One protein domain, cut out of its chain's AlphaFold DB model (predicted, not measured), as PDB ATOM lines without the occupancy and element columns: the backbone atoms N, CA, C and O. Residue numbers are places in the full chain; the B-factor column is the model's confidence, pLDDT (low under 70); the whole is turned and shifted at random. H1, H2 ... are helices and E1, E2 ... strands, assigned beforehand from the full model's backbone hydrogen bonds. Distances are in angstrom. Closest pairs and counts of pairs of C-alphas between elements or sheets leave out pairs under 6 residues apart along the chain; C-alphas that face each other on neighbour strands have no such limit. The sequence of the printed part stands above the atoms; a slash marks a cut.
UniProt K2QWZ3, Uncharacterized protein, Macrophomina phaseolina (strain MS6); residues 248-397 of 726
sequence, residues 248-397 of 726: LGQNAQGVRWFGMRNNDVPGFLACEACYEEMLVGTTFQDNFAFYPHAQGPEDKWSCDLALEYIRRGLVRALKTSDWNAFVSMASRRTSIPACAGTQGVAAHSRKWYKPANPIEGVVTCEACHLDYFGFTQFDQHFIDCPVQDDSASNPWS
ATOM      1  N   LEU A 248     -49.637 -15.845 -20.110       94.88
ATOM      2  CA  LEU A 248     -50.225 -17.155 -20.420       94.88
ATOM      3  C   LEU A 248     -49.538 -17.756 -21.647       94.88
ATOM      4  O   LEU A 248     -49.255 -17.008 -22.582       94.88
ATOM      5  N   GLY A 249     -49.336 -19.073 -21.694       92.19
ATOM      6  CA  GLY A 249     -48.596 -19.724 -22.781       92.19
ATOM      7  C   GLY A 249     -49.168 -19.440 -24.167       92.19
ATOM      8  O   GLY A 249     -48.419 -19.124 -25.089       92.19
ATOM      9  N   GLN A 250     -50.497 -19.399 -24.302       91.50
ATOM     10  CA  GLN A 250     -51.165 -19.011 -25.555       91.50
ATOM     11  C   GLN A 250     -50.801 -17.595 -26.051       91.50
ATOM     12  O   GLN A 250     -50.867 -17.316 -27.245       91.50
ATOM     13  N   ASN A 251     -50.372 -16.713 -25.143       91.94
ATOM     14  CA  ASN A 251     -49.952 -15.338 -25.416       91.94
ATOM     15  C   ASN A 251     -48.421 -15.149 -25.341       91.94
ATOM     16  O   ASN A 251     -47.943 -14.030 -25.524       91.94
ATOM     17  N   ALA A 252     -47.656 -16.212 -25.066       88.62
ATOM     18  CA  ALA A 252     -46.205 -16.186 -24.851       88.62
ATOM     19  C   ALA A 252     -45.396 -16.517 -26.122       88.62
ATOM     20  O   ALA A 252     -44.239 -16.932 -26.046       88.62
ATOM     21  N   GLN A 253     -45.989 -16.355 -27.310       84.31
ATOM     22  CA  GLN A 253     -45.317 -16.664 -28.575       84.31
ATOM     23  C   GLN A 253     -44.007 -15.872 -28.725       84.31
ATOM     24  O   GLN A 253     -43.994 -14.640 -28.687       84.31
ATOM     25  N   GLY A 254     -42.900 -16.595 -28.921       85.50
ATOM     26  CA  GLY A 254     -41.565 -16.012 -29.076       85.50
ATOM     27  C   GLY A 254     -40.886 -15.589 -27.770       85.50
ATOM     28  O   GLY A 254     -39.804 -15.009 -27.827       85.50
ATOM     29  N   VAL A 255     -41.474 -15.873 -26.604       90.50
ATOM     30  CA  VAL A 255     -40.818 -15.665 -25.307       90.50
ATOM     31  C   VAL A 255     -39.899 -16.843 -25.013       90.50
ATOM     32  O   VAL A 255     -40.323 -17.996 -25.040       90.50
ATOM     33  N   ARG A 256     -38.633 -16.551 -24.709       94.56
ATOM     34  CA  ARG A 256     -37.674 -17.548 -24.225       94.56
ATOM     35  C   ARG A 256     -37.462 -17.394 -22.728       94.56
ATOM     36  O   ARG A 256     -37.370 -16.275 -22.219       94.56
ATOM     37  N   TRP A 257     -37.367 -18.529 -22.049       96.25
ATOM     38  CA  TRP A 257     -37.200 -18.619 -20.606       96.25
ATOM     39  C   TRP A 257     -35.849 -19.241 -20.264       96.25
ATOM     40  O   TRP A 257     -35.346 -20.103 -20.982       96.25
ATOM     41  N   PHE A 258     -35.267 -18.787 -19.163       97.56
ATOM     42  CA  PHE A 258     -33.982 -19.224 -18.640       97.56
ATOM     43  C   PHE A 258     -34.159 -19.616 -17.177       97.56
ATOM     44  O   PHE A 258     -34.758 -18.869 -16.406       97.56
ATOM     45  N   GLY A 259     -33.635 -20.778 -16.803       96.62
ATOM     46  CA  GLY A 259     -33.600 -21.256 -15.423       96.62
ATOM     47  C   GLY A 259     -32.172 -21.304 -14.886       96.62
ATOM     48  O   GLY A 259     -31.204 -21.169 -15.641       96.62
ATOM     49  N   MET A 260     -32.034 -21.523 -13.581       96.19
ATOM     50  CA  MET A 260     -30.732 -21.794 -12.961       96.19
ATOM     51  C   MET A 260     -30.291 -23.227 -13.287       96.19
ATOM     52  O   MET A 260     -31.073 -24.161 -13.115       96.19
ATOM     53  N   ARG A 261     -29.049 -23.420 -13.751       92.44
ATOM     54  CA  ARG A 261     -28.553 -24.713 -14.275       92.44
ATOM     55  C   ARG A 261     -28.686 -25.871 -13.295       92.44
ATOM     56  O   ARG A 261     -29.076 -26.961 -13.696       92.44
ATOM     57  N   ASN A 262     -28.374 -25.626 -12.029       90.56
ATOM     58  CA  ASN A 262     -28.398 -26.647 -10.982       90.56
ATOM     59  C   ASN A 262     -29.749 -26.715 -10.261       90.56
ATOM     60  O   ASN A 262     -29.865 -27.393  -9.244       90.56
ATOM     61  N   ASN A 263     -30.766 -26.005 -10.771       91.94
ATOM     62  CA  ASN A 263     -32.044 -25.820 -10.090       91.94
ATOM     63  C   ASN A 263     -31.860 -25.273  -8.657       91.94
ATOM     64  O   ASN A 263     -32.600 -25.647  -7.750       91.94
ATOM     65  N   ASP A 264     -30.860 -24.394  -8.472       94.75
ATOM     66  CA  ASP A 264     -30.475 -23.818  -7.172       94.75
ATOM     67  C   ASP A 264     -31.661 -23.128  -6.477       94.75
ATOM     68  O   ASP A 264     -31.799 -23.192  -5.258       94.75
ATOM     69  N   VAL A 265     -32.556 -22.520  -7.267       95.50
ATOM     70  CA  VAL A 265     -33.884 -22.077  -6.831       95.50
ATOM     71  C   VAL A 265     -34.939 -22.805  -7.671       95.50
ATOM     72  O   VAL A 265     -35.094 -22.486  -8.856       95.50
ATOM     73  N   PRO A 266     -35.671 -23.778  -7.095       93.00
ATOM     74  CA  PRO A 266     -36.676 -24.539  -7.824       93.00
ATOM     75  C   PRO A 266     -37.747 -23.654  -8.460       93.00
ATOM     76  O   PRO A 266     -38.378 -22.843  -7.784       93.00
ATOM     77  N   GLY A 267     -37.966 -23.836  -9.763       91.12
ATOM     78  CA  GLY A 267     -38.988 -23.105 -10.516       91.12
ATOM     79  C   GLY A 267     -38.631 -21.657 -10.862       91.12
ATOM     80  O   GLY A 267     -39.485 -20.960 -11.398       91.12
ATOM     81  N   PHE A 268     -37.399 -21.209 -10.597       95.88
ATOM     82  CA  PHE A 268     -36.964 -19.860 -10.957       95.88
ATOM     83  C   PHE A 268     -36.902 -19.668 -12.476       95.88
ATOM     84  O   PHE A 268     -36.250 -20.444 -13.182       95.88
ATOM     85  N   LEU A 269     -37.500 -18.582 -12.964       96.25
ATOM     86  CA  LEU A 269     -37.562 -18.220 -14.373       96.25
ATOM     87  C   LEU A 269     -37.125 -16.770 -14.620       96.25
ATOM     88  O   LEU A 269     -37.690 -15.799 -14.117       96.25
ATOM     89  N   ALA A 270     -36.156 -16.602 -15.513       97.12
ATOM     90  CA  ALA A 270     -35.812 -15.332 -16.139       97.12
ATOM     91  C   ALA A 270     -36.298 -15.330 -17.593       97.12
ATOM     92  O   ALA A 270     -35.989 -16.242 -18.355       97.12
ATOM     93  N   CYS A 271     -37.044 -14.306 -18.010       96.38
ATOM     94  CA  CYS A 271     -37.330 -14.125 -19.432       96.38
ATOM     95  C   CYS A 271     -36.072 -13.651 -20.173       96.38
ATOM     96  O   CYS A 271     -35.155 -13.086 -19.571       96.38
ATOM     97  N   GLU A 272     -36.050 -13.830 -21.490       96.12
ATOM     98  CA  GLU A 272     -34.922 -13.429 -22.331       96.12
ATOM     99  C   GLU A 272     -34.521 -11.959 -22.172       96.12
ATOM    100  O   GLU A 272     -33.330 -11.670 -22.116       96.12
ATOM    101  N   ALA A 273     -35.487 -11.040 -22.060       95.19
ATOM    102  CA  ALA A 273     -35.191  -9.626 -21.842       95.19
ATOM    103  C   ALA A 273     -34.376  -9.418 -20.561       95.19
ATOM    104  O   ALA A 273     -33.281  -8.866 -20.621       95.19
ATOM    105  N   CYS A 274     -34.855  -9.928 -19.422       96.06
ATOM    106  CA  CYS A 274     -34.135  -9.789 -18.158       96.06
ATOM    107  C   CYS A 274     -32.800 -10.542 -18.165       96.06
ATOM    108  O   CYS A 274     -31.837 -10.050 -17.587       96.06
ATOM    109  N   TYR A 275     -32.705 -11.695 -18.833       97.12
ATOM    110  CA  TYR A 275     -31.429 -12.390 -19.013       97.12
ATOM    111  C   TYR A 275     -30.421 -11.518 -19.779       97.12
ATOM    112  O   TYR A 275     -29.314 -11.271 -19.299       97.12
ATOM    113  N   GLU A 276     -30.820 -10.978 -20.931       96.12
ATOM    114  CA  GLU A 276     -29.970 -10.146 -21.786       96.12
ATOM    115  C   GLU A 276     -29.563  -8.816 -21.127       96.12
ATOM    116  O   GLU A 276     -28.445  -8.341 -21.337       96.12
ATOM    117  N   GLU A 277     -30.475  -8.207 -20.363       95.12
ATOM    118  CA  GLU A 277     -30.322  -6.890 -19.734       95.12
ATOM    119  C   GLU A 277     -29.582  -6.935 -18.384       95.12
ATOM    120  O   GLU A 277     -28.899  -5.967 -18.043       95.12
ATOM    121  N   MET A 278     -29.723  -8.027 -17.619       94.38
ATOM    122  CA  MET A 278     -29.255  -8.115 -16.226       94.38
ATOM    123  C   MET A 278     -28.142  -9.144 -15.996       94.38
ATOM    124  O   MET A 278     -27.397  -9.003 -15.032       94.38
ATOM    125  N   LEU A 279     -28.056 -10.202 -16.812       95.69
ATOM    126  CA  LEU A 279     -27.151 -11.335 -16.563       95.69
ATOM    127  C   LEU A 279     -26.020 -11.431 -17.584       95.69
ATOM    128  O   LEU A 279     -24.902 -11.793 -17.215       95.69
ATOM    129  N   VAL A 280     -26.276 -11.115 -18.855       95.19
ATOM    130  CA  VAL A 280     -25.247 -11.230 -19.896       95.19
ATOM    131  C   VAL A 280     -24.088 -10.264 -19.641       95.19
ATOM    132  O   VAL A 280     -24.283  -9.068 -19.426       95.19
ATOM    133  N   GLY A 281     -22.863 -10.789 -19.705       90.62
ATOM    134  CA  GLY A 281     -21.632 -10.059 -19.400       90.62
ATOM    135  C   GLY A 281     -21.306  -9.963 -17.906       90.62
ATOM    136  O   GLY A 281     -20.363  -9.264 -17.550       90.62
ATOM    137  N   THR A 282     -22.056 -10.647 -17.038       94.62
ATOM    138  CA  THR A 282     -21.779 -10.720 -15.594       94.62
ATOM    139  C   THR A 282     -21.142 -12.056 -15.208       94.62
ATOM    140  O   THR A 282     -21.236 -13.037 -15.949       94.62
ATOM    141  N   THR A 283     -20.554 -12.133 -14.010       95.50
ATOM    142  CA  THR A 283     -19.977 -13.375 -13.457       95.50
ATOM    143  C   THR A 283     -21.013 -14.475 -13.215       95.50
ATOM    144  O   THR A 283     -20.643 -15.635 -13.059       95.50
ATOM    145  N   PHE A 284     -22.310 -14.147 -13.203       96.38
ATOM    146  CA  PHE A 284     -23.388 -15.113 -12.980       96.38
ATOM    147  C   PHE A 284     -24.028 -15.633 -14.267       96.38
ATOM    148  O   PHE A 284     -24.865 -16.529 -14.187       96.38
ATOM    149  N   GLN A 285     -23.653 -15.117 -15.444       96.00
ATOM    150  CA  GLN A 285     -24.253 -15.511 -16.724       96.00
ATOM    151  C   GLN A 285     -24.286 -17.037 -16.912       96.00
ATOM    152  O   GLN A 285     -25.302 -17.591 -17.335       96.00
ATOM    153  N   ASP A 286     -23.184 -17.706 -16.574       96.50
ATOM    154  CA  ASP A 286     -23.006 -19.137 -16.808       96.50
ATOM    155  C   ASP A 286     -23.781 -20.014 -15.818       96.50
ATOM    156  O   ASP A 286     -23.998 -21.189 -16.100       96.50
ATOM    157  N   ASN A 287     -24.302 -19.452 -14.722       97.31
ATOM    158  CA  ASN A 287     -25.184 -20.170 -13.795       97.31
ATOM    159  C   ASN A 287     -26.610 -20.332 -14.340       97.31
ATOM    160  O   ASN A 287     -27.416 -21.073 -13.777       97.31
ATOM    161  N   PHE A 288     -26.922 -19.679 -15.460       97.38
ATOM    162  CA  PHE A 288     -28.207 -19.773 -16.135       97.38
ATOM    163  C   PHE A 288     -28.095 -20.548 -17.449       97.38
ATOM    164  O   PHE A 288     -27.071 -20.541 -18.139       97.38
ATOM    165  N   ALA A 289     -29.181 -21.226 -17.806       96.31
ATOM    166  CA  ALA A 289     -29.336 -21.903 -19.085       96.31
ATOM    167  C   ALA A 289     -30.766 -21.764 -19.599       96.31
ATOM    168  O   ALA A 289     -31.687 -21.445 -18.848       96.31
ATOM    169  N   PHE A 290     -30.939 -22.019 -20.893       95.75
ATOM    170  CA  PHE A 290     -32.257 -22.098 -21.506       95.75
ATOM    171  C   PHE A 290     -33.132 -23.103 -20.751       95.75
ATOM    172  O   PHE A 290     -32.702 -24.226 -20.479       95.75
ATOM    173  N   TYR A 291     -34.349 -22.690 -20.409       93.88
ATOM    174  CA  TYR A 291     -35.296 -23.539 -19.709       93.88
ATOM    175  C   TYR A 291     -35.916 -24.530 -20.704       93.88
ATOM    176  O   TYR A 291     -36.529 -24.102 -21.681       93.88
ATOM    177  N   PRO A 292     -35.745 -25.848 -20.508       86.88
ATOM    178  CA  PRO A 292     -36.035 -26.834 -21.549       86.88
ATOM    179  C   PRO A 292     -37.529 -27.116 -21.731       86.88
ATOM    180  O   PRO A 292     -37.926 -27.672 -22.755       86.88
ATOM    181  N   HIS A 293     -38.362 -26.772 -20.748       88.44
ATOM    182  CA  HIS A 293     -39.791 -27.046 -20.808       88.44
ATOM    183  C   HIS A 293     -40.513 -25.976 -21.623       88.44
ATOM    184  O   HIS A 293     -40.260 -24.780 -21.477       88.44
ATOM    185  N   ALA A 294     -41.437 -26.417 -22.473       86.88
ATOM    186  CA  ALA A 294     -42.368 -25.518 -23.130       86.88
ATOM    187  C   ALA A 294     -43.462 -25.108 -22.140       86.88
ATOM    188  O   ALA A 294     -43.961 -25.933 -21.377       86.88
ATOM    189  N   GLN A 295     -43.844 -23.839 -22.191       91.81
ATOM    190  CA  GLN A 295     -44.989 -23.334 -21.453       91.81
ATOM    191  C   GLN A 295     -46.279 -23.865 -22.093       91.81
ATOM    192  O   GLN A 295     -46.518 -23.626 -23.280       91.81
ATOM    193  N   GLY A 296     -47.107 -24.586 -21.332       92.00
ATOM    194  CA  GLY A 296     -48.419 -25.031 -21.796       92.00
ATOM    195  C   GLY A 296     -49.351 -23.846 -22.089       92.00
ATOM    196  O   GLY A 296     -49.164 -22.767 -21.529       92.00
ATOM    197  N   PRO A 297     -50.375 -24.002 -22.949       92.00
ATOM    198  CA  PRO A 297     -51.225 -22.887 -23.390       92.00
ATOM    199  C   PRO A 297     -51.940 -22.169 -22.235       92.00
ATOM    200  O   PRO A 297     -52.038 -20.939 -22.249       92.00
ATOM    201  N   GLU A 298     -52.359 -22.931 -21.221       95.25
ATOM    202  CA  GLU A 298     -53.028 -22.440 -20.009       95.25
ATOM    203  C   GLU A 298     -52.054 -22.100 -18.872       95.25
ATOM    204  O   GLU A 298     -52.445 -21.488 -17.876       95.25
ATOM    205  N   ASP A 299     -50.775 -22.461 -19.010       93.00
ATOM    206  CA  ASP A 299     -49.780 -22.183 -17.984       93.00
ATOM    207  C   ASP A 299     -49.466 -20.693 -17.968       93.00
ATOM    208  O   ASP A 299     -49.215 -20.072 -19.006       93.00
ATOM    209  N   LYS A 300     -49.416 -20.113 -16.770       94.56
ATOM    210  CA  LYS A 300     -49.014 -18.725 -16.570       94.56
ATOM    211  C   LYS A 300     -47.636 -18.670 -15.930       94.56
ATOM    212  O   LYS A 300     -47.495 -18.995 -14.756       94.56
ATOM    213  N   TRP A 301     -46.630 -18.248 -16.690       94.88
ATOM    214  CA  TRP A 301     -45.260 -18.089 -16.198       94.88
ATOM    215  C   TRP A 301     -44.923 -16.614 -16.006       94.88
ATOM    216  O   TRP A 301     -45.313 -15.768 -16.814       94.88
ATOM    217  N   SER A 302     -44.195 -16.305 -14.937       94.12
ATOM    218  CA  SER A 302     -43.727 -14.961 -14.587       94.12
ATOM    219  C   SER A 302     -42.208 -14.911 -14.541       94.12
ATOM    220  O   SER A 302     -41.555 -15.922 -14.315       94.12
ATOM    221  N   CYS A 303     -41.641 -13.724 -14.750       95.38
ATOM    222  CA  CYS A 303     -40.204 -13.537 -14.613       95.38
ATOM    223  C   CYS A 303     -39.853 -13.160 -13.170       95.38
ATOM    224  O   CYS A 303     -40.260 -12.103 -12.698       95.38
ATOM    225  N   ASP A 304     -39.041 -13.964 -12.494       95.69
ATOM    226  CA  ASP A 304     -38.618 -13.697 -11.115       95.69
ATOM    227  C   ASP A 304     -37.646 -12.515 -11.019       95.69
ATOM    228  O   ASP A 304     -37.685 -11.749 -10.061       95.69
ATOM    229  N   LEU A 305     -36.841 -12.264 -12.060       94.88
ATOM    230  CA  LEU A 305     -36.028 -11.039 -12.168       94.88
ATOM    231  C   LEU A 305     -36.868  -9.762 -12.363       94.88
ATOM    232  O   LEU A 305     -36.339  -8.644 -12.294       94.88
ATOM    233  N   ALA A 306     -38.177  -9.894 -12.594       91.69
ATOM    234  CA  ALA A 306     -39.083  -8.756 -12.551       91.69
ATOM    235  C   ALA A 306     -39.391  -8.303 -11.115       91.69
ATOM    236  O   ALA A 306     -39.814  -7.165 -10.934       91.69
ATOM    237  N   LEU A 307     -39.170  -9.154 -10.107       91.25
ATOM    238  CA  LEU A 307     -39.344  -8.781  -8.708       91.25
ATOM    239  C   LEU A 307     -38.203  -7.867  -8.261       91.25
ATOM    240  O   LEU A 307     -37.023  -8.216  -8.313       91.25
ATOM    241  N   GLU A 308     -38.583  -6.695  -7.773       90.12
ATOM    242  CA  GLU A 308     -37.690  -5.627  -7.337       90.12
ATOM    243  C   GLU A 308     -36.664  -6.077  -6.284       90.12
ATOM    244  O   GLU A 308     -35.473  -5.781  -6.403       90.12
ATOM    245  N   TYR A 309     -37.095  -6.856  -5.289       94.69
ATOM    246  CA  TYR A 309     -36.197  -7.402  -4.270       94.69
ATOM    247  C   TYR A 309     -35.127  -8.325  -4.866       94.69
ATOM    248  O   TYR A 309     -33.946  -8.192  -4.546       94.69
ATOM    249  N   ILE A 310     -35.524  -9.232  -5.767       96.25
ATOM    250  CA  ILE A 310     -34.606 -10.170  -6.427       96.25
ATOM    251  C   ILE A 310     -33.629  -9.401  -7.315       96.25
ATOM    252  O   ILE A 310     -32.434  -9.692  -7.306       96.25
ATOM    253  N   ARG A 311     -34.102  -8.377  -8.034       93.38
ATOM    254  CA  ARG A 311     -33.251  -7.526  -8.871       93.38
ATOM    255  C   ARG A 311     -32.197  -6.782  -8.053       93.38
ATOM    256  O   ARG A 311     -31.021  -6.803  -8.410       93.38
ATOM    257  N   ARG A 312     -32.592  -6.154  -6.943       93.00
ATOM    258  CA  ARG A 312     -31.642  -5.478  -6.042       93.00
ATOM    259  C   ARG A 312     -30.682  -6.469  -5.386       93.00
ATOM    260  O   ARG A 312     -29.490  -6.182  -5.288       93.00
ATOM    261  N   GLY A 313     -31.175  -7.649  -5.009       95.50
ATOM    262  CA  GLY A 313     -30.354  -8.752  -4.513       95.50
ATOM    263  C   GLY A 313     -29.303  -9.206  -5.529       95.50
ATOM    264  O   GLY A 313     -28.140  -9.362  -5.167       95.50
ATOM    265  N   LEU A 314     -29.671  -9.337  -6.809       95.69
ATOM    266  CA  LEU A 314     -28.746  -9.661  -7.901       95.69
ATOM    267  C   LEU A 314     -27.627  -8.621  -8.006       95.69
ATOM    268  O   LEU A 314     -26.454  -8.978  -7.960       95.69
ATOM    269  N   VAL A 315     -27.981  -7.334  -8.087       92.38
ATOM    270  CA  VAL A 315     -27.000  -6.236  -8.168       92.38
ATOM    271  C   VAL A 315     -26.067  -6.239  -6.955       92.38
ATOM    272  O   VAL A 315     -24.862  -6.034  -7.097       92.38
ATOM    273  N   ARG A 316     -26.589  -6.498  -5.750       93.25
ATOM    274  CA  ARG A 316     -25.772  -6.601  -4.534       93.25
ATOM    275  C   ARG A 316     -24.791  -7.772  -4.603       93.25
ATOM    276  O   ARG A 316     -23.613  -7.580  -4.323       93.25
ATOM    277  N   ALA A 317     -25.268  -8.951  -4.984       96.06
ATOM    278  CA  ALA A 317     -24.466 -10.166  -5.051       96.06
ATOM    279  C   ALA A 317     -23.392 -10.116  -6.147       96.06
ATOM    280  O   ALA A 317     -22.295 -10.632  -5.948       96.06
ATOM    281  N   LEU A 318     -23.664  -9.453  -7.275       94.44
ATOM    282  CA  LEU A 318     -22.692  -9.279  -8.356       94.44
ATOM    283  C   LEU A 318     -21.458  -8.482  -7.916       94.44
ATOM    284  O   LEU A 318     -20.343  -8.834  -8.295       94.44
ATOM    285  N   LYS A 319     -21.622  -7.469  -7.053       91.88
ATOM    286  CA  LYS A 319     -20.499  -6.659  -6.539       91.88
ATOM    287  C   LYS A 319     -19.474  -7.479  -5.768       91.88
ATOM    288  O   LYS A 319     -18.286  -7.189  -5.832       91.88
ATOM    289  N   THR A 320     -19.934  -8.486  -5.034       94.31
ATOM    290  CA  THR A 320     -19.077  -9.404  -4.273       94.31
ATOM    291  C   THR A 320     -18.857 -10.730  -4.998       94.31
ATOM    292  O   THR A 320     -18.172 -11.597  -4.470       94.31
ATOM    293  N   SER A 321     -19.430 -10.896  -6.198       95.12
ATOM    294  CA  SER A 321     -19.483 -12.162  -6.941       95.12
ATOM    295  C   SER A 321     -19.961 -13.352  -6.090       95.12
ATOM    296  O   SER A 321     -19.489 -14.475  -6.255       95.12
ATOM    297  N   ASP A 322     -20.915 -13.118  -5.184       97.12
ATOM    298  CA  ASP A 322     -21.434 -14.127  -4.252       97.12
ATOM    299  C   ASP A 322     -22.733 -14.765  -4.772       97.12
ATOM    300  O   ASP A 322     -23.842 -14.284  -4.522       97.12
ATOM    301  N   TRP A 323     -22.594 -15.860  -5.523       97.12
ATOM    302  CA  TRP A 323     -23.735 -16.600  -6.074       97.12
ATOM    303  C   TRP A 323     -24.668 -17.144  -4.985       97.12
ATOM    304  O   TRP A 323     -25.889 -17.068  -5.118       97.12
ATOM    305  N   ASN A 324     -24.112 -17.646  -3.880       97.31
ATOM    306  CA  ASN A 324     -24.894 -18.270  -2.813       97.31
ATOM    307  C   ASN A 324     -25.770 -17.246  -2.089       97.31
ATOM    308  O   ASN A 324     -26.927 -17.536  -1.771       97.31
ATOM    309  N   ALA A 325     -25.257 -16.030  -1.876       96.75
ATOM    310  CA  ALA A 325     -26.067 -14.934  -1.362       96.75
ATOM    311  C   ALA A 325     -27.257 -14.647  -2.288       96.75
ATOM    312  O   ALA A 325     -28.385 -14.521  -1.808       96.75
ATOM    313  N   PHE A 326     -27.040 -14.591  -3.607       97.62
ATOM    314  CA  PHE A 326     -28.129 -14.388  -4.566       97.62
ATOM    315  C   PHE A 326     -29.176 -15.507  -4.523       97.62
ATOM    316  O   PHE A 326     -30.367 -15.212  -4.410       97.62
ATOM    317  N   VAL A 327     -28.746 -16.772  -4.540       98.00
ATOM    318  CA  VAL A 327     -29.637 -17.942  -4.440       98.00
ATOM    319  C   VAL A 327     -30.476 -17.892  -3.163       98.00
ATOM    320  O   VAL A 327     -31.687 -18.112  -3.216       98.00
ATOM    321  N   SER A 328     -29.869 -17.544  -2.025       97.19
ATOM    322  CA  SER A 328     -30.567 -17.401  -0.741       97.19
ATOM    323  C   SER A 328     -31.641 -16.304  -0.782       97.19
ATOM    324  O   SER A 328     -32.792 -16.533  -0.400       97.19
ATOM    325  N   MET A 329     -31.305 -15.128  -1.326       96.00
ATOM    326  CA  MET A 329     -32.243 -14.005  -1.469       96.00
ATOM    327  C   MET A 329     -33.406 -14.335  -2.415       96.00
ATOM    328  O   MET A 329     -34.566 -14.067  -2.087       96.00
ATOM    329  N   ALA A 330     -33.109 -14.937  -3.570       96.88
ATOM    330  CA  ALA A 330     -34.115 -15.348  -4.542       96.88
ATOM    331  C   ALA A 330     -35.049 -16.418  -3.955       96.88
ATOM    332  O   ALA A 330     -36.264 -16.229  -3.986       96.88
ATOM    333  N   SER A 331     -34.494 -17.464  -3.329       96.94
ATOM    334  CA  SER A 331     -35.261 -18.528  -2.658       96.94
ATOM    335  C   SER A 331     -36.200 -17.980  -1.589       96.94
ATOM    336  O   SER A 331     -37.370 -18.357  -1.527       96.94
ATOM    337  N   ARG A 332     -35.708 -17.053  -0.753       95.50
ATOM    338  CA  ARG A 332     -36.531 -16.408   0.274       95.50
ATOM    339  C   ARG A 332     -37.742 -15.748  -0.366       95.50
ATOM    340  O   ARG A 332     -38.868 -16.033   0.032       95.50
ATOM    341  N   ARG A 333     -37.539 -14.890  -1.369       94.38
ATOM    342  CA  ARG A 333     -38.645 -14.124  -1.949       94.38
ATOM    343  C   ARG A 333     -39.635 -14.990  -2.720       94.38
ATOM    344  O   ARG A 333     -40.831 -14.739  -2.581       94.38
ATOM    345  N   THR A 334     -39.185 -15.986  -3.482       92.62
ATOM    346  CA  THR A 334     -40.084 -16.880  -4.240       92.62
ATOM    347  C   THR A 334     -40.901 -17.795  -3.325       92.62
ATOM    348  O   THR A 334     -42.029 -18.139  -3.667       92.62
ATOM    349  N   SER A 335     -40.400 -18.119  -2.127       92.94
ATOM    350  CA  SER A 335     -41.160 -18.883  -1.125       92.94
ATOM    351  C   SER A 335     -42.270 -18.086  -0.421       92.94
ATOM    352  O   SER A 335     -43.152 -18.677   0.201       92.94
ATOM    353  N   ILE A 336     -42.243 -16.750  -0.498       92.50
ATOM    354  CA  ILE A 336     -43.184 -15.884   0.219       92.50
ATOM    355  C   ILE A 336     -44.418 -15.617  -0.657       92.50
ATOM    356  O   ILE A 336     -44.281 -15.079  -1.765       92.50
ATOM    357  N   PRO A 337     -45.638 -15.895  -0.155       90.12
ATOM    358  CA  PRO A 337     -46.860 -15.583  -0.875       90.12
ATOM    359  C   PRO A 337     -46.995 -14.095  -1.186       90.12
ATOM    360  O   PRO A 337     -46.594 -13.217  -0.421       90.12
ATOM    361  N   ALA A 338     -47.685 -13.816  -2.284       88.62
ATOM    362  CA  ALA A 338     -48.189 -12.493  -2.606       88.62
ATOM    363  C   ALA A 338     -48.910 -11.824  -1.402       88.62
ATOM    364  O   ALA A 338     -49.605 -12.470  -0.609       88.62
ATOM    365  N   CYS A 339     -48.762 -10.502  -1.272       91.25
ATOM    366  CA  CYS A 339     -49.518  -9.680  -0.323       91.25
ATOM    367  C   CYS A 339     -51.034  -9.854  -0.526       91.25
ATOM    368  O   CYS A 339     -51.486  -9.935  -1.652       91.25
ATOM    369  N   ALA A 340     -51.853  -9.881   0.523       89.62
ATOM    370  CA  ALA A 340     -53.316  -9.916   0.360       89.62
ATOM    371  C   ALA A 340     -53.942  -8.514   0.170       89.62
ATOM    372  O   ALA A 340     -55.160  -8.348   0.128       89.62
ATOM    373  N   GLY A 341     -53.109  -7.477   0.061       88.19
ATOM    374  CA  GLY A 341     -53.546  -6.090  -0.016       88.19
ATOM    375  C   GLY A 341     -54.257  -5.652   1.266       88.19
ATOM    376  O   GLY A 341     -53.755  -5.858   2.372       88.19
ATOM    377  N   THR A 342     -55.432  -5.047   1.099       83.31
ATOM    378  CA  THR A 342     -56.311  -4.632   2.203       83.31
ATOM    379  C   THR A 342     -57.215  -5.762   2.701       83.31
ATOM    380  O   THR A 342     -58.016  -5.538   3.605       83.31
ATOM    381  N   GLN A 343     -57.136  -6.961   2.113       84.31
ATOM    382  CA  GLN A 343     -57.872  -8.119   2.612       84.31
ATOM    383  C   GLN A 343     -57.170  -8.651   3.863       84.31
ATOM    384  O   GLN A 343     -55.963  -8.898   3.851       84.31
ATOM    385  N   GLY A 344     -57.934  -8.813   4.941       86.00
ATOM    386  CA  GLY A 344     -57.430  -9.391   6.178       86.00
ATOM    387  C   GLY A 344     -57.044 -10.856   5.985       86.00
ATOM    388  O   GLY A 344     -57.834 -11.645   5.469       86.00
ATOM    389  N   VAL A 345     -55.843 -11.227   6.417       91.50
ATOM    390  CA  VAL A 345     -55.359 -12.613   6.469       91.50
ATOM    391  C   VAL A 345     -54.967 -12.966   7.892       91.50
ATOM    392  O   VAL A 345     -54.619 -12.084   8.672       91.50
ATOM    393  N   ALA A 346     -54.995 -14.253   8.235       90.75
ATOM    394  CA  ALA A 346     -54.570 -14.686   9.559       90.75
ATOM    395  C   ALA A 346     -53.127 -14.229   9.827       90.75
ATOM    396  O   ALA A 346     -52.241 -14.464   8.995       90.75
ATOM    397  N   ALA A 347     -52.894 -13.571  10.965       89.62
ATOM    398  CA  ALA A 347     -51.619 -12.929  11.269       89.62
ATOM    399  C   ALA A 347     -50.432 -13.910  11.164       89.62
ATOM    400  O   ALA A 347     -49.443 -13.605  10.508       89.62
ATOM    401  N   HIS A 348     -50.564 -15.134  11.681       90.56
ATOM    402  CA  HIS A 348     -49.524 -16.176  11.615       90.56
ATOM    403  C   HIS A 348     -49.220 -16.726  10.204       90.56
ATOM    404  O   HIS A 348     -48.239 -17.443  10.026       90.56
ATOM    405  N   SER A 349     -50.031 -16.408   9.186       90.19
ATOM    406  CA  SER A 349     -49.834 -16.928   7.819       90.19
ATOM    407  C   SER A 349     -48.558 -16.424   7.137       90.19
ATOM    408  O   SER A 349     -48.181 -16.939   6.086       90.19
ATOM    409  N   ARG A 350     -47.927 -15.375   7.680       91.75
ATOM    410  CA  ARG A 350     -46.738 -14.722   7.120       91.75
ATOM    411  C   ARG A 350     -46.020 -13.885   8.174       91.75
ATOM    412  O   ARG A 350     -46.581 -13.589   9.225       91.75
ATOM    413  N   LYS A 351     -44.797 -13.454   7.866       94.75
ATOM    414  CA  LYS A 351     -44.077 -12.473   8.685       94.75
ATOM    415  C   LYS A 351     -44.567 -11.052   8.408       94.75
ATOM    416  O   LYS A 351     -45.008 -10.729   7.298       94.75
ATOM    417  N   TRP A 352     -44.440 -10.211   9.426       95.69
ATOM    418  CA  TRP A 352     -44.857  -8.816   9.405       95.69
ATOM    419  C   TRP A 352     -43.745  -7.910   9.911       95.69
ATOM    420  O   TRP A 352     -42.918  -8.311  10.725       95.69
ATOM    421  N   TYR A 353     -43.780  -6.674   9.441       96.56
ATOM    422  CA  TYR A 353     -42.853  -5.606   9.764       96.56
ATOM    423  C   TYR A 353     -43.639  -4.379  10.196       96.56
ATOM    424  O   TYR A 353     -44.706  -4.094   9.645       96.56
ATOM    425  N   LYS A 354     -43.089  -3.624  11.138       95.25
ATOM    426  CA  LYS A 354     -43.625  -2.336  11.584       95.25
ATOM    427  C   LYS A 354     -42.550  -1.256  11.494       95.25
ATOM    428  O   LYS A 354     -41.365  -1.593  11.520       95.25
ATOM    429  N   PRO A 355     -42.926   0.027  11.395       95.19
ATOM    430  CA  PRO A 355     -41.958   1.114  11.442       95.19
ATOM    431  C   PRO A 355     -41.107   1.063  12.724       95.19
ATOM    432  O   PRO A 355     -41.631   0.825  13.814       95.19
ATOM    433  N   ALA A 356     -39.799   1.294  12.590       94.31
ATOM    434  CA  ALA A 356     -38.841   1.319  13.696       94.31
ATOM    435  C   ALA A 356     -39.167   2.430  14.704       94.31
ATOM    436  O   ALA A 356     -39.055   2.215  15.907       94.31
ATOM    437  N   ASN A 357     -39.636   3.580  14.204       92.56
ATOM    438  CA  ASN A 357     -40.354   4.586  14.983       92.56
ATOM    439  C   ASN A 357     -41.822   4.145  15.053       92.56
ATOM    440  O   ASN A 357     -42.535   4.329  14.064       92.56
ATOM    441  N   PRO A 358     -42.275   3.502  16.145       86.31
ATOM    442  CA  PRO A 358     -43.508   2.731  16.105       86.31
ATOM    443  C   PRO A 358     -44.729   3.622  15.896       86.31
ATOM    444  O   PRO A 358     -44.900   4.638  16.569       86.31
ATOM    445  N   ILE A 359     -45.604   3.189  14.993       93.25
ATOM    446  CA  ILE A 359     -46.940   3.747  14.799       93.25
ATOM    447  C   ILE A 359     -47.917   2.653  15.223       93.25
ATOM    448  O   ILE A 359     -47.853   1.534  14.709       93.25
ATOM    449  N   GLU A 360     -48.775   2.950  16.196       90.38
ATOM    450  CA  GLU A 360     -49.723   1.974  16.735       90.38
ATOM    451  C   GLU A 360     -50.638   1.427  15.631       90.38
ATOM    452  O   GLU A 360     -51.142   2.176  14.798       90.38
ATOM    453  N   GLY A 361     -50.817   0.104  15.603       88.00
ATOM    454  CA  GLY A 361     -51.682  -0.580  14.641       88.00
ATOM    455  C   GLY A 361     -51.124  -0.737  13.221       88.00
ATOM    456  O   GLY A 361     -51.747  -1.445  12.439       88.00
ATOM    457  N   VAL A 362     -49.967  -0.148  12.884       93.25
ATOM    458  CA  VAL A 362     -49.396  -0.245  11.528       93.25
ATOM    459  C   VAL A 362     -48.579  -1.517  11.348       93.25
ATOM    460  O   VAL A 362     -47.570  -1.724  12.029       93.25
ATOM    461  N   VAL A 363     -48.955  -2.323  10.356       94.12
ATOM    462  CA  VAL A 363     -48.266  -3.558   9.979       94.12
ATOM    463  C   VAL A 363     -48.122  -3.700   8.465       94.12
ATOM    464  O   VAL A 363     -48.982  -3.358   7.651       94.12
ATOM    465  N   THR A 364     -46.989  -4.251   8.049       95.25
ATOM    466  CA  THR A 364     -46.639  -4.444   6.642       95.25
ATOM    467  C   THR A 364     -46.195  -5.883   6.432       95.25
ATOM    468  O   THR A 364     -45.412  -6.414   7.213       95.25
ATOM    469  N   CYS A 365     -46.739  -6.575   5.429       95.94
ATOM    470  CA  CYS A 365     -46.370  -7.973   5.214       95.94
ATOM    471  C   CYS A 365     -44.955  -8.088   4.629       95.94
ATOM    472  O   CYS A 365     -44.508  -7.198   3.900       95.94
ATOM    473  N   GLU A 366     -44.284  -9.214   4.889       95.75
ATOM    474  CA  GLU A 366     -42.917  -9.467   4.414       95.75
ATOM    475  C   GLU A 366     -42.764  -9.277   2.899       95.75
ATOM    476  O   GLU A 366     -41.811  -8.640   2.468       95.75
ATOM    477  N   ALA A 367     -43.723  -9.737   2.087       94.69
ATOM    478  CA  ALA A 367     -43.668  -9.567   0.633       94.69
ATOM    479  C   ALA A 367     -43.537  -8.090   0.221       94.69
ATOM    480  O   ALA A 367     -42.636  -7.735  -0.536       94.69
ATOM    481  N   CYS A 368     -44.404  -7.215   0.748       95.06
ATOM    482  CA  CYS A 368     -44.339  -5.790   0.427       95.06
ATOM    483  C   CYS A 368     -43.102  -5.123   1.028       95.06
ATOM    484  O   CYS A 368     -42.493  -4.295   0.360       95.06
ATOM    485  N   HIS A 369     -42.708  -5.476   2.252       96.00
ATOM    486  CA  HIS A 369     -41.491  -4.930   2.845       96.00
ATOM    487  C   HIS A 369     -40.259  -5.241   1.975       96.00
ATOM    488  O   HIS A 369     -39.533  -4.324   1.593       96.00
ATOM    489  N   LEU A 370     -40.075  -6.500   1.557       95.19
ATOM    490  CA  LEU A 370     -38.963  -6.886   0.685       95.19
ATOM    491  C   LEU A 370     -39.024  -6.169  -0.674       95.19
ATOM    492  O   LEU A 370     -38.028  -5.588  -1.107       95.19
ATOM    493  N   ASP A 371     -40.186  -6.163  -1.333       92.69
ATOM    494  CA  ASP A 371     -40.322  -5.607  -2.684       92.69
ATOM    495  C   ASP A 371     -40.161  -4.079  -2.727       92.69
ATOM    496  O   ASP A 371     -39.539  -3.561  -3.659       92.69
ATOM    497  N   TYR A 372     -40.642  -3.346  -1.716       92.25
ATOM    498  CA  TYR A 372     -40.540  -1.880  -1.680       92.25
ATOM    499  C   TYR A 372     -39.280  -1.359  -0.983       92.25
ATOM    500  O   TYR A 372     -38.747  -0.337  -1.420       92.25
ATOM    501  N   PHE A 373     -38.806  -2.030   0.072       94.75
ATOM    502  CA  PHE A 373     -37.764  -1.498   0.961       94.75
ATOM    503  C   PHE A 373     -36.524  -2.375   1.073       94.75
ATOM    504  O   PHE A 373     -35.443  -1.824   1.270       94.75
ATOM    505  N   GLY A 374     -36.642  -3.693   0.908       94.12
ATOM    506  CA  GLY A 374     -35.508  -4.606   1.048       94.12
ATOM    507  C   GLY A 374     -34.347  -4.211   0.133       94.12
ATOM    508  O   GLY A 374     -34.547  -4.029  -1.072       94.12
ATOM    509  N   PHE A 375     -33.146  -4.067   0.700       92.06
ATOM    510  CA  PHE A 375     -31.960  -3.520   0.013       92.06
ATOM    511  C   PHE A 375     -32.154  -2.106  -0.543       92.06
ATOM    512  O   PHE A 375     -31.700  -1.785  -1.639       92.06
ATOM    513  N   THR A 376     -32.848  -1.250   0.192       91.12
ATOM    514  CA  THR A 376     -32.872   0.196  -0.040       91.12
ATOM    515  C   THR A 376     -32.456   0.901   1.246       91.12
ATOM    516  O   THR A 376     -32.429   0.289   2.313       91.12
ATOM    517  N   GLN A 377     -32.190   2.202   1.187       90.94
ATOM    518  CA  GLN A 377     -31.941   2.995   2.398       90.94
ATOM    519  C   GLN A 377     -33.142   3.033   3.364       90.94
ATOM    520  O   GLN A 377     -32.986   3.401   4.522       90.94
ATOM    521  N   PHE A 378     -34.342   2.657   2.904       94.38
ATOM    522  CA  PHE A 378     -35.548   2.654   3.729       94.38
ATOM    523  C   PHE A 378     -35.718   1.379   4.562       94.38
ATOM    524  O   PHE A 378     -36.546   1.363   5.467       94.38
ATOM    525  N   ASP A 379     -34.932   0.335   4.287       94.38
ATOM    526  CA  ASP A 379     -35.016  -0.966   4.963       94.38
ATOM    527  C   ASP A 379     -34.851  -0.821   6.486       94.38
ATOM    528  O   ASP A 379     -35.667  -1.296   7.272       94.38
ATOM    529  N   GLN A 380     -33.873  -0.008   6.898       93.69
ATOM    530  CA  GLN A 380     -33.553   0.289   8.301       93.69
ATOM    531  C   GLN A 380     -34.685   0.976   9.085       93.69
ATOM    532  O   GLN A 380     -34.635   1.043  10.311       93.69
ATOM    533  N   HIS A 381     -35.696   1.520   8.401       95.81
ATOM    534  CA  HIS A 381     -36.837   2.168   9.048       95.81
ATOM    535  C   HIS A 381     -37.937   1.180   9.440       95.81
ATOM    536  O   HIS A 381     -38.973   1.608   9.953       95.81
ATOM    537  N   PHE A 382     -37.732  -0.120   9.227       96.19
ATOM    538  CA  PHE A 382     -38.659  -1.175   9.609       96.19
ATOM    539  C   PHE A 382     -37.972  -2.214  10.496       96.19
ATOM    540  O   PHE A 382     -36.784  -2.489  10.366       96.19
ATOM    541  N   ILE A 383     -38.750  -2.798  11.403       96.38
ATOM    542  CA  ILE A 383     -38.333  -3.889  12.288       96.38
ATOM    543  C   ILE A 383     -39.375  -5.003  12.265       96.38
ATOM    544  O   ILE A 383     -40.550  -4.761  11.967       96.38
ATOM    545  N   ASP A 384     -38.952  -6.216  12.613       95.31
ATOM    546  CA  ASP A 384     -39.845  -7.367  12.714       95.31
ATOM    547  C   ASP A 384     -40.991  -7.093  13.708       95.31
ATOM    548  O   ASP A 384     -40.809  -6.556  14.808       95.31
ATOM    549  N   CYS A 385     -42.202  -7.482  13.312       93.06
ATOM    550  CA  CYS A 385     -43.405  -7.426  14.129       93.06
ATOM    551  C   CYS A 385     -43.879  -8.858  14.413       93.06
ATOM    552  O   CYS A 385     -44.655  -9.411  13.626       93.06
ATOM    553  N   PRO A 386     -43.404  -9.491  15.502       90.19
ATOM    554  CA  PRO A 386     -43.829 -10.839  15.847       90.19
ATOM    555  C   PRO A 386     -45.328 -10.861  16.162       90.19
ATOM    556  O   PRO A 386     -45.856  -9.962  16.820       90.19
ATOM    557  N   VAL A 387     -46.005 -11.900  15.680       87.94
ATOM    558  CA  VAL A 387     -47.420 -12.148  15.965       87.94
ATOM    559  C   VAL A 387     -47.516 -12.785  17.346       87.94
ATOM    560  O   VAL A 387     -46.840 -13.776  17.609       87.94
ATOM    561  N   GLN A 388     -48.325 -12.206  18.229       84.38
ATOM    562  CA  GLN A 388     -48.610 -12.788  19.541       84.38
ATOM    563  C   GLN A 388     -49.613 -13.943  19.402       84.38
ATOM    564  O   GLN A 388     -50.503 -13.888  18.549       84.38
ATOM    565  N   ASP A 389     -49.473 -14.986  20.227       77.12
ATOM    566  CA  ASP A 389     -50.275 -16.218  20.125       77.12
ATOM    567  C   ASP A 389     -51.787 -15.964  20.270       77.12
ATOM    568  O   ASP A 389     -52.599 -16.611  19.610       77.12
ATOM    569  N   ASP A 390     -52.171 -14.970  21.073       74.38
ATOM    570  CA  ASP A 390     -53.561 -14.533  21.268       74.38
ATOM    571  C   ASP A 390     -54.184 -13.860  20.031       74.38
ATOM    572  O   ASP A 390     -55.406 -13.798  19.888       74.38
ATOM    573  N   SER A 391     -53.342 -13.391  19.113       72.06
ATOM    574  CA  SER A 391     -53.703 -12.640  17.915       72.06
ATOM    575  C   SER A 391     -53.511 -13.459  16.639       72.06
ATOM    576  O   SER A 391     -53.706 -12.945  15.538       72.06
ATOM    577  N   ALA A 392     -53.150 -14.740  16.762       70.06
ATOM    578  CA  ALA A 392     -52.760 -15.590  15.641       70.06
ATOM    579  C   ALA A 392     -53.860 -15.733  14.573       70.06
ATOM    580  O   ALA A 392     -53.559 -15.745  13.373       70.06
ATOM    581  N   SER A 393     -55.127 -15.811  14.990       75.12
ATOM    582  CA  SER A 393     -56.294 -15.906  14.102       75.12
ATOM    583  C   SER A 393     -56.886 -14.549  13.708       75.12
ATOM    584  O   SER A 393     -57.729 -14.506  12.809       75.12
ATOM    585  N   ASN A 394     -56.439 -13.445  14.322       83.81
ATOM    586  CA  ASN A 394     -56.961 -12.121  14.007       83.81
ATOM    587  C   ASN A 394     -56.575 -11.730  12.570       83.81
ATOM    588  O   ASN A 394     -55.424 -11.924  12.159       83.81
ATOM    589  N   PRO A 395     -57.520 -11.180  11.788       88.06
ATOM    590  CA  PRO A 395     -57.241 -10.765  10.425       88.06
ATOM    591  C   PRO A 395     -56.378  -9.499  10.425       88.06
ATOM    592  O   PRO A 395     -56.800  -8.453  10.912       88.06
ATOM    593  N   TRP A 396     -55.178  -9.584   9.855       91.50
ATOM    594  CA  TRP A 396     -54.292  -8.446   9.600       91.50
ATOM    595  C   TRP A 396     -54.290  -8.105   8.111       91.50
ATOM    596  O   TRP A 396     -54.255  -8.994   7.259       91.50
ATOM    597  N   SER A 397     -54.300  -6.814   7.785       91.50
ATOM    598  CA  SER A 397     -54.167  -6.293   6.419       91.50
ATOM    599  C   SER A 397     -52.855  -5.533   6.263       91.50
ATOM    600  O   SER A 397     -52.338  -4.992   7.231       91.50
TER     601      SER A 397
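What this domain is: This is residues 248 to 397 of the 726 residues of an uncharacterized protein of Macrophomina phaseolina (strain MS6) (UniProt K2QWZ3). With little regular structure, two loop-rich lobes, one with E1, H1 and E2, the other with E3, H4 and E4, have the helical hairpin H2 H3 between them. The 150 printed residues, under half in named elements of mixed class, have four helices and four strands, E1 H1 E2 H2 H3 E3 H4 E4; sheets E1 - E2 and E3 - E4 are antiparallel. It is only just compact, close to loose (radius of gyration 17.7 A), spanning 49 by 39 by 22 A.

How they stand to each other: E1, residues 257 to 260, is antiparallel to E2, residues 288 to 290; N 259 and O 289 are 2.9 A apart. H1, residues 272 to 279, is near H2, residues 308 to 320, with 7 pairs of C-alphas within 10 A. H2 and H3, residues 323 to 335, touch as a hairpin at a shallow tilt of 12 degrees, closest at C-alphas 310 and 330, 5.5 A. E3, residues 352 to 355, is antiparallel to E4, residues 382 to 384; N 354 and O 383 are 2.9 A apart. H4, residues 366 to 372, touches H2 at residues 308 to 309 alone, C-alphas 371 and 309 being closest, 4.8 A. O i to N i+4 pairs are within hydrogen-bond range throughout H1, H3 and H4, and 7 of 9 in H2.

Where its parts are: E1 begins at C-alpha 257 (-37.200, -18.619, -20.606); E4 ends at C-alpha 384 (-39.845, -7.367, 12.714). H2 measures 19.2 A, H3 18.3 A.

The domain as a whole: C-alphas 281 and 390 are farthest apart, 51.9 A. Links E1 to H1, E2 to H2 and H3 to E3 are long. The printed part has no cut; no printed residue is under 70 in pLDDT.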